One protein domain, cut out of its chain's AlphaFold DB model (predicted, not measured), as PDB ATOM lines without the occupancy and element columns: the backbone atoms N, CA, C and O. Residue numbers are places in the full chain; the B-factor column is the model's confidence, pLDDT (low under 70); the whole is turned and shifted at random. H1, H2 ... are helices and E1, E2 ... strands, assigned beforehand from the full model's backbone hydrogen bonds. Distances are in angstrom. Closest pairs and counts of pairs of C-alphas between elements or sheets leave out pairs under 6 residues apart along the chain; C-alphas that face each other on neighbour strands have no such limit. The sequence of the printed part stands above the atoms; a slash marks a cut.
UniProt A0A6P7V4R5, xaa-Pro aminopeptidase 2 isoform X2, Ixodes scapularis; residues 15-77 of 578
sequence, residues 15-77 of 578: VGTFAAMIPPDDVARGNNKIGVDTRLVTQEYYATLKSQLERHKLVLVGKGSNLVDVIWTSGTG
ATOM      1  N   VAL A  15     247.645 224.570 167.361       80.94
ATOM      2  CA  VAL A  15     246.842 225.710 166.893       80.94
ATOM      3  C   VAL A  15     246.511 225.584 165.413       80.94
ATOM      4  O   VAL A  15     245.362 225.818 165.040       80.94
ATOM      5  N   GLY A  16     247.461 225.154 164.581       79.06
ATOM      6  CA  GLY A  16     247.181 224.816 163.185       79.06
ATOM      7  C   GLY A  16     246.134 223.709 163.067       79.06
ATOM      8  O   GLY A  16     245.227 223.805 162.239       79.06
ATOM      9  N   THR A  17     246.186 222.713 163.957       79.50
ATOM     10  CA  THR A  17     245.179 221.642 164.034       79.50
ATOM     11  C   THR A  17     243.791 222.199 164.367       79.50
ATOM     12  O   THR A  17     242.832 221.886 163.664       79.50
ATOM     13  N   PHE A  18     243.666 223.073 165.373       78.00
ATOM     14  CA  PHE A  18     242.392 223.733 165.692       78.00
ATOM     15  C   PHE A  18     241.883 224.608 164.548       78.00
ATOM     16  O   PHE A  18     240.697 224.570 164.225       78.00
ATOM     17  N   ALA A  19     242.768 225.378 163.915       78.06
ATOM     18  CA  ALA A  19     242.403 226.250 162.806       78.06
ATOM     19  C   ALA A  19     241.884 225.458 161.598       78.06
ATOM     20  O   ALA A  19     240.919 225.879 160.970       78.06
ATOM     21  N   ALA A  20     242.470 224.294 161.306       80.81
ATOM     22  CA  ALA A  20     242.012 223.416 160.232       80.81
ATOM     23  C   ALA A  20     240.628 222.790 160.500       80.81
ATOM     24  O   ALA A  20     239.944 222.403 159.555       80.81
ATOM     25  N   MET A  21     240.204 222.697 161.766       79.81
ATOM     26  CA  MET A  21     238.895 222.154 162.152       79.81
ATOM     27  C   MET A  21     237.751 223.169 162.029       79.81
ATOM     28  O   MET A  21     236.590 222.765 162.069       79.81
ATOM     29  N   ILE A  22     238.045 224.467 161.887       79.62
ATOM     30  CA  ILE A  22     237.028 225.522 161.793       79.62
ATOM     31  C   ILE A  22     236.842 225.908 160.319       79.62
ATOM     32  O   ILE A  22     237.770 226.447 159.712       79.62
ATOM     33  N   PRO A  23     235.656 225.673 159.724       80.12
ATOM     34  CA  PRO A  23     235.399 226.023 158.333       80.12
ATOM     35  C   PRO A  23     235.627 227.520 158.056       80.12
ATOM     36  O   PRO A  23     235.199 228.363 158.850       80.12
ATOM     37  N   PRO A  24     236.219 227.899 156.906       78.50
ATOM     38  CA  PRO A  24     236.408 229.307 156.541       78.50
ATOM     39  C   PRO A  24     235.107 230.125 156.541       78.50
ATOM     40  O   PRO A  24     235.117 231.301 156.911       78.50
ATOM     41  N   ASP A  25     233.985 229.497 156.185       79.94
ATOM     42  CA  ASP A  25     232.656 230.116 156.202       79.94
ATOM     43  C   ASP A  25     232.188 230.463 157.622       79.94
ATOM     44  O   ASP A  25     231.544 231.494 157.823       79.94
ATOM     45  N   ASP A  26     232.541 229.648 158.619       79.00
ATOM     46  CA  ASP A  26     232.242 229.929 160.025       79.00
ATOM     47  C   ASP A  26     233.101 231.083 160.542       79.00
ATOM     48  O   ASP A  26     232.594 231.976 161.230       79.00
ATOM     49  N   VAL A  27     234.370 231.150 160.125       77.81
ATOM     50  CA  VAL A  27     235.235 232.304 160.415       77.81
ATOM     51  C   VAL A  27     234.650 233.585 159.812       77.81
ATOM     52  O   VAL A  27     234.556 234.600 160.504       77.81
ATOM     53  N   ALA A  28     234.195 233.544 158.555       75.12
ATOM     54  CA  ALA A  28     233.596 234.690 157.867       75.12
ATOM     55  C   ALA A  28     232.280 235.171 158.512       75.12
ATOM     56  O   ALA A  28     231.968 236.360 158.454       75.12
ATOM     57  N   ARG A  29     231.531 234.271 159.163       82.19
ATOM     58  CA  ARG A  29     230.291 234.580 159.901       82.19
ATOM     59  C   ARG A  29     230.525 235.041 161.345       82.19
ATOM     60  O   ARG A  29     229.559 235.321 162.050       82.19
ATOM     61  N   GLY A  30     231.779 235.127 161.798       76.56
ATOM     62  CA  GLY A  30     232.122 235.518 163.170       76.56
ATOM     63  C   GLY A  30     232.009 234.387 164.202       76.56
ATOM     64  O   GLY A  30     232.086 234.646 165.405       76.56
ATOM     65  N   ASN A  31     231.878 233.133 163.757       83.31
ATOM     66  CA  ASN A  31     231.916 231.932 164.596       83.31
ATOM     67  C   ASN A  31     233.368 231.456 164.797       83.31
ATOM     68  O   ASN A  31     233.707 230.300 164.572       83.31
ATOM     69  N   ASN A  32     234.246 232.370 165.209       86.94
ATOM     70  CA  ASN A  32     235.698 232.172 165.265       86.94
ATOM     71  C   ASN A  32     236.261 232.191 166.698       86.94
ATOM     72  O   ASN A  32     237.441 232.481 166.900       86.94
ATOM     73  N   LYS A  33     235.413 231.948 167.702       89.50
ATOM     74  CA  LYS A  33     235.767 232.080 169.121       89.50
ATOM     75  C   LYS A  33     236.265 230.760 169.700       89.50
ATOM     76  O   LYS A  33     235.570 229.753 169.623       89.50
ATOM     77  N   ILE A  34     237.414 230.803 170.367       90.06
ATOM     78  CA  ILE A  34     237.984 229.681 171.120       90.06
ATOM     79  C   ILE A  34     237.868 229.987 172.610       90.06
ATOM     80  O   ILE A  34     238.357 231.016 173.066       90.06
ATOM     81  N   GLY A  35     237.198 229.121 173.369       91.25
ATOM     82  CA  GLY A  35     237.040 229.281 174.815       91.25
ATOM     83  C   GLY A  35     238.210 228.683 175.597       91.25
ATOM     84  O   GLY A  35     238.688 227.606 175.252       91.25
ATOM     85  N   VAL A  36     238.632 229.344 176.676       92.88
ATOM     86  CA  VAL A  36     239.602 228.788 177.636       92.88
ATOM     87  C   VAL A  36     239.221 229.164 179.071       92.88
ATOM     88  O   VAL A  36     238.794 230.294 179.324       92.88
ATOM     89  N   ASP A  37     239.374 228.225 180.011       94.81
ATOM     90  CA  ASP A  37     239.282 228.526 181.446       94.81
ATOM     91  C   ASP A  37     240.568 229.235 181.883       94.81
ATOM     92  O   ASP A  37     241.646 228.637 181.930       94.81
ATOM     93  N   THR A  38     240.464 230.526 182.192       94.81
ATOM     94  CA  THR A  38     241.625 231.371 182.503       94.81
ATOM     95  C   THR A  38     242.297 231.021 183.828       94.81
ATOM     96  O   THR A  38     243.416 231.474 184.075       94.81
ATOM     97  N   ARG A  39     241.663 230.203 184.677       93.56
ATOM     98  CA  ARG A  39     242.259 229.714 185.930       93.56
ATOM     99  C   ARG A  39     243.255 228.581 185.693       93.56
ATOM    100  O   ARG A  39     244.138 228.391 186.521       93.56
ATOM    101  N   LEU A  40     243.125 227.859 184.577       94.38
ATOM    102  CA  LEU A  40     243.903 226.654 184.261       94.38
ATOM    103  C   LEU A  40     245.066 226.905 183.292       94.38
ATOM    104  O   LEU A  40     245.806 225.983 182.966       94.38
ATOM    105  N   VAL A  41     245.235 228.141 182.823       94.50
ATOM    106  CA  VAL A  41     246.319 228.526 181.913       94.50
ATOM    107  C   VAL A  41     247.138 229.668 182.490       94.50
ATOM    108  O   VAL A  41     246.592 230.588 183.101       94.50
ATOM    109  N   THR A  42     248.454 229.626 182.287       94.00
ATOM    110  CA  THR A  42     249.356 230.704 182.711       94.00
ATOM    111  C   THR A  42     249.168 231.950 181.848       94.00
ATOM    112  O   THR A  42     248.651 231.886 180.728       94.00
ATOM    113  N   GLN A  43     249.636 233.097 182.346       91.50
ATOM    114  CA  GLN A  43     249.644 234.337 181.562       91.50
ATOM    115  C   GLN A  43     250.405 234.192 180.232       91.50
ATOM    116  O   GLN A  43     249.938 234.656 179.193       91.50
ATOM    117  N   GLU A  44     251.558 233.517 180.260       90.31
ATOM    118  CA  GLU A  44     252.395 233.290 179.077       90.31
ATOM    119  C   GLU A  44     251.711 232.371 178.062       90.31
ATOM    120  O   GLU A  44     251.685 232.680 176.867       90.31
ATOM    121  N   TYR A  45     251.103 231.276 178.531       92.00
ATOM    122  CA  TYR A  45     250.368 230.363 177.661       92.00
ATOM    123  C   TYR A  45     249.175 231.065 177.011       92.00
ATOM    124  O   TYR A  45     249.003 230.971 175.799       92.00
ATOM    125  N   TYR A  46     248.393 231.830 177.782       93.50
ATOM    126  CA  TYR A  46     247.261 232.589 177.248       93.50
ATOM    127  C   TYR A  46     247.705 233.602 176.185       93.50
ATOM    128  O   TYR A  46     247.109 233.673 175.111       93.50
ATOM    129  N   ALA A  47     248.773 234.365 176.447       91.44
ATOM    130  CA  ALA A  47     249.309 235.339 175.496       91.44
ATOM    131  C   ALA A  47     249.831 234.674 174.210       91.44
ATOM    132  O   ALA A  47     249.555 235.157 173.108       91.44
ATOM    133  N   THR A  48     250.537 233.549 174.347       91.75
ATOM    134  CA  THR A  48     251.052 232.763 173.217       91.75
ATOM    135  C   THR A  48     249.909 232.200 172.384       91.75
ATOM    136  O   THR A  48     249.862 232.430 171.176       91.75
ATOM    137  N   LEU A  49     248.947 231.536 173.028       91.44
ATOM    138  CA  LEU A  49     247.777 230.959 172.372       91.44
ATOM    139  C   LEU A  49     246.964 232.035 171.644       91.44
ATOM    140  O   LEU A  49     246.596 231.846 170.487       91.44
ATOM    141  N   LYS A  50     246.737 233.189 172.282       93.06
ATOM    142  CA  LYS A  50     246.040 234.329 171.673       93.06
ATOM    143  C   LYS A  50     246.732 234.796 170.390       93.06
ATOM    144  O   LYS A  50     246.088 234.859 169.350       93.06
ATOM    145  N   SER A  51     248.040 235.056 170.450       92.44
ATOM    146  CA  SER A  51     248.829 235.493 169.289       92.44
ATOM    147  C   SER A  51     248.811 234.458 168.158       92.44
ATOM    148  O   SER A  51     248.634 234.794 166.986       92.44
ATOM    149  N   GLN A  52     248.936 233.171 168.495       90.94
ATOM    150  CA  GLN A  52     248.893 232.098 167.505       90.94
ATOM    151  C   GLN A  52     247.525 232.009 166.814       90.94
ATOM    152  O   GLN A  52     247.492 231.890 165.591       90.94
ATOM    153  N   LEU A  53     246.425 232.120 167.565       90.69
ATOM    154  CA  LEU A  53     245.052 232.099 167.048       90.69
ATOM    155  C   LEU A  53     244.727 233.314 166.166       90.69
ATOM    156  O   LEU A  53     244.091 233.163 165.122       90.69
ATOM    157  N   GLU A  54     245.211 234.504 166.531       91.00
ATOM    158  CA  GLU A  54     244.995 235.737 165.763       91.00
ATOM    159  C   GLU A  54     245.569 235.641 164.337       91.00
ATOM    160  O   GLU A  54     244.947 236.130 163.390       91.00
ATOM    161  N   ARG A  55     246.684 234.918 164.140       89.69
ATOM    162  CA  ARG A  55     247.245 234.635 162.798       89.69
ATOM    163  C   ARG A  55     246.288 233.847 161.898       89.69
ATOM    164  O   ARG A  55     246.371 233.958 160.679       89.69
ATOM    165  N   HIS A  56     245.362 233.101 162.494       86.06
ATOM    166  CA  HIS A  56     244.313 232.349 161.805       86.06
ATOM    167  C   HIS A  56     242.952 233.062 161.825       86.06
ATOM    168  O   HIS A  56     241.942 232.455 161.478       86.06
ATOM    169  N   LYS A  57     242.900 234.349 162.205       88.75
ATOM    170  CA  LYS A  57     241.656 235.127 162.363       88.75
ATOM    171  C   LYS A  57     240.691 234.518 163.391       88.75
ATOM    172  O   LYS A  57     239.479 234.720 163.295       88.75
ATOM    173  N   LEU A  58     241.220 233.787 164.371       90.19
ATOM    174  CA  LEU A  58     240.471 233.241 165.500       90.19
ATOM    175  C   LEU A  58     240.617 234.155 166.722       90.19
ATOM    176  O   LEU A  58     241.627 234.839 166.888       90.19
ATOM    177  N   VAL A  59     239.604 234.163 167.586       91.25
ATOM    178  CA  VAL A  59     239.530 235.024 168.774       91.25
ATOM    179  C   VAL A  59     239.519 234.164 170.030       91.25
ATOM    180  O   VAL A  59     238.578 233.407 170.264       91.25
ATOM    181  N   LEU A  60     240.540 234.305 170.875       92.12
ATOM    182  CA  LEU A  60     240.557 233.663 172.189       92.12
ATOM    183  C   LEU A  60     239.625 234.405 173.157       92.12
ATOM    184  O   LEU A  60     239.736 235.619 173.338       92.12
ATOM    185  N   VAL A  61     238.728 233.666 173.801       91.06
ATOM    186  CA  VAL A  61     237.779 234.165 174.797       91.06
ATOM    187  C   VAL A  61     238.039 233.452 176.119       91.06
ATOM    188  O   VAL A  61     237.649 232.302 176.318       91.06
ATOM    189  N   GLY A  62     238.691 234.156 177.039       84.56
ATOM    190  CA  GLY A  62     238.872 233.698 178.408       84.56
ATOM    191  C   GLY A  62     237.602 233.860 179.245       84.56
ATOM    192  O   GLY A  62     236.981 234.925 179.234       84.56
ATOM    193  N   LYS A  63     237.226 232.825 179.999       77.88
ATOM    194  CA  LYS A  63     236.212 232.905 181.064       77.88
ATOM    195  C   LYS A  63     236.749 232.250 182.336       77.88
ATOM    196  O   LYS A  63     237.481 231.273 182.256       77.88
ATOM    197  N   GLY A  64     236.326 232.744 183.501       73.38
ATOM    198  CA  GLY A  64     236.610 232.103 184.793       73.38
ATOM    199  C   GLY A  64     235.681 230.927 185.133       73.38
ATOM    200  O   GLY A  64     235.841 230.308 186.176       73.38
ATOM    201  N   SER A  65     234.691 230.624 184.288       83.50
ATOM    202  CA  SER A  65     233.771 229.493 184.457       83.50
ATOM    203  C   SER A  65     234.233 228.292 183.630       83.50
ATOM    204  O   SER A  65     234.370 228.419 182.410       83.50
ATOM    205  N   ASN A  66     234.389 227.124 184.255       91.25
ATOM    206  CA  ASN A  66     234.708 225.888 183.546       91.25
ATOM    207  C   ASN A  66     233.444 225.280 182.914       91.25
ATOM    208  O   ASN A  66     232.441 225.097 183.600       91.25
ATOM    209  N   LEU A  67     233.471 224.960 181.617       92.06
ATOM    210  CA  LEU A  67     232.318 224.346 180.943       92.06
ATOM    211  C   LEU A  67     232.129 222.868 181.316       92.06
ATOM    212  O   LEU A  67     231.001 222.383 181.285       92.06
ATOM    213  N   VAL A  68     233.200 222.168 181.704       94.19
ATOM    214  CA  VAL A  68     233.114 220.787 182.205       94.19
ATOM    215  C   VAL A  68     232.325 220.760 183.510       94.19
ATOM    216  O   VAL A  68     231.463 219.905 183.672       94.19
ATOM    217  N   ASP A  69     232.518 221.746 184.388       91.62
ATOM    218  CA  ASP A  69     231.800 221.856 185.666       91.62
ATOM    219  C   ASP A  69     230.272 221.970 185.506       91.62
ATOM    220  O   ASP A  69     229.539 221.627 186.432       91.62
ATOM    221  N   VAL A  70     229.784 222.434 184.349       92.62
ATOM    222  CA  VAL A  70     228.343 222.543 184.052       92.62
ATOM    223  C   VAL A  70     227.713 221.163 183.845       92.62
ATOM    224  O   VAL A  70     226.566 220.947 184.235       92.62
ATOM    225  N   ILE A  71     228.453 220.232 183.237       94.56
ATOM    226  CA  ILE A  71     227.970 218.876 182.933       94.56
ATOM    227  C   ILE A  71     228.444 217.840 183.956       94.56
ATOM    228  O   ILE A  71     227.788 216.819 184.136       94.56
ATOM    229  N   TRP A  72     229.553 218.110 184.649       94.56
ATOM    230  CA  TRP A  72     230.110 217.267 185.698       94.56
ATOM    231  C   TRP A  72     229.654 217.783 187.064       94.56
ATOM    232  O   TRP A  72     230.353 218.489 187.786       94.56
ATOM    233  N   THR A  73     228.419 217.446 187.405       91.12
ATOM    234  CA  THR A  73     227.784 217.704 188.701       91.12
ATOM    235  C   THR A  73     228.000 216.538 189.671       91.12
ATOM    236  O   THR A  73     228.429 215.449 189.274       91.12
ATOM    237  N   SER A  74     227.647 216.723 190.947       88.62
ATOM    238  CA  SER A  74     227.640 215.633 191.936       88.62
ATOM    239  C   SER A  74     226.770 214.449 191.490       88.62
ATOM    240  O   SER A  74     227.186 213.301 191.620       88.62
ATOM    241  N   GLY A  75     225.611 214.716 190.870       90.50
ATOM    242  CA  GLY A  75     224.717 213.685 190.324       90.50
ATOM    243  C   GLY A  75     225.317 212.886 189.163       90.50
ATOM    244  O   GLY A  75     224.918 211.752 188.923       90.50
ATOM    245  N   THR A  76     226.314 213.447 188.479       90.62
ATOM    246  CA  THR A  76     227.080 212.787 187.406       90.62
ATOM    247  C   THR A  76     228.453 212.293 187.879       90.62
ATOM    248  O   THR A  76     229.322 211.998 187.063       90.62
ATOM    249  N   GLY A  77     228.677 212.229 189.195       91.56
ATOM    250  CA  GLY A  77     229.889 211.658 189.781       91.56
ATOM    251  C   GLY A  77     231.063 212.624 189.951       91.56
ATOM    252  O   GLY A  77     232.198 212.158 190.033       91.56
TER     253      GLY A  77
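Overview. This is residues 15 to 77 of the 578 residues of the protein "xaa-Pro aminopeptidase 2 isoform X2" of Ixodes scapularis (UniProt A0A6P7V4R5). A ribbon of two parallel strands, E1 and E2, has the longest helix, H3, packed on it mainly along E2; H1 and H2 lie toward the end where the strands begin, and a tail, residues 69 to 77, sticks out. The 63 printed residues run H1 H2 E1 H3 E2 H4, mixed in class, loose with a radius of gyration of the C-alphas of 13.8 A, spanning 39 by 28 by 18 A.

Along the chain. E1, residues 33 to 37, is 13.3 A long and starts at C-alpha 33 (235.767, 232.080, 169.121). E2, residues 59 to 63, is 12.9 A. H3, residues 43 to 54, is 16.5 A. H1 is residues 15 to 21, H2 24 to 28, and H4 68 to 71, ending at C-alpha 71 (227.970, 218.876, 182.933).

Arrangement. E1 and E2 are parallel at 31 degrees, with N 61 and O 34 2.8 A apart, within hydrogen-bond range. E1, H3 and E2 form a strand-helix-strand unit, two parallel neighbour strands with a helix between, its crossover right-handed. The closest C-alphas of H3 and E2, Lys 50 and Leu 60, are 5.5 A apart. H1 touches H3, with residues 49 to 53 of H3 alone, at a steep tilt of 45 degrees, the same way; their closest C-alphas, Val 15 and Leu 53, are 6.6 A apart. H2 and H4 touch no helix. In H1, H2 and H3 every O i to N i+4 pair is within hydrogen-bond range; H4 is too short for one.

Size, cuts and confidence. The C-alphas farthest apart, of Arg 55 and Gly 75, are 41.3 A apart. The printed part has no cut, no link is long, and no printed residue is under 70 in pLDDT.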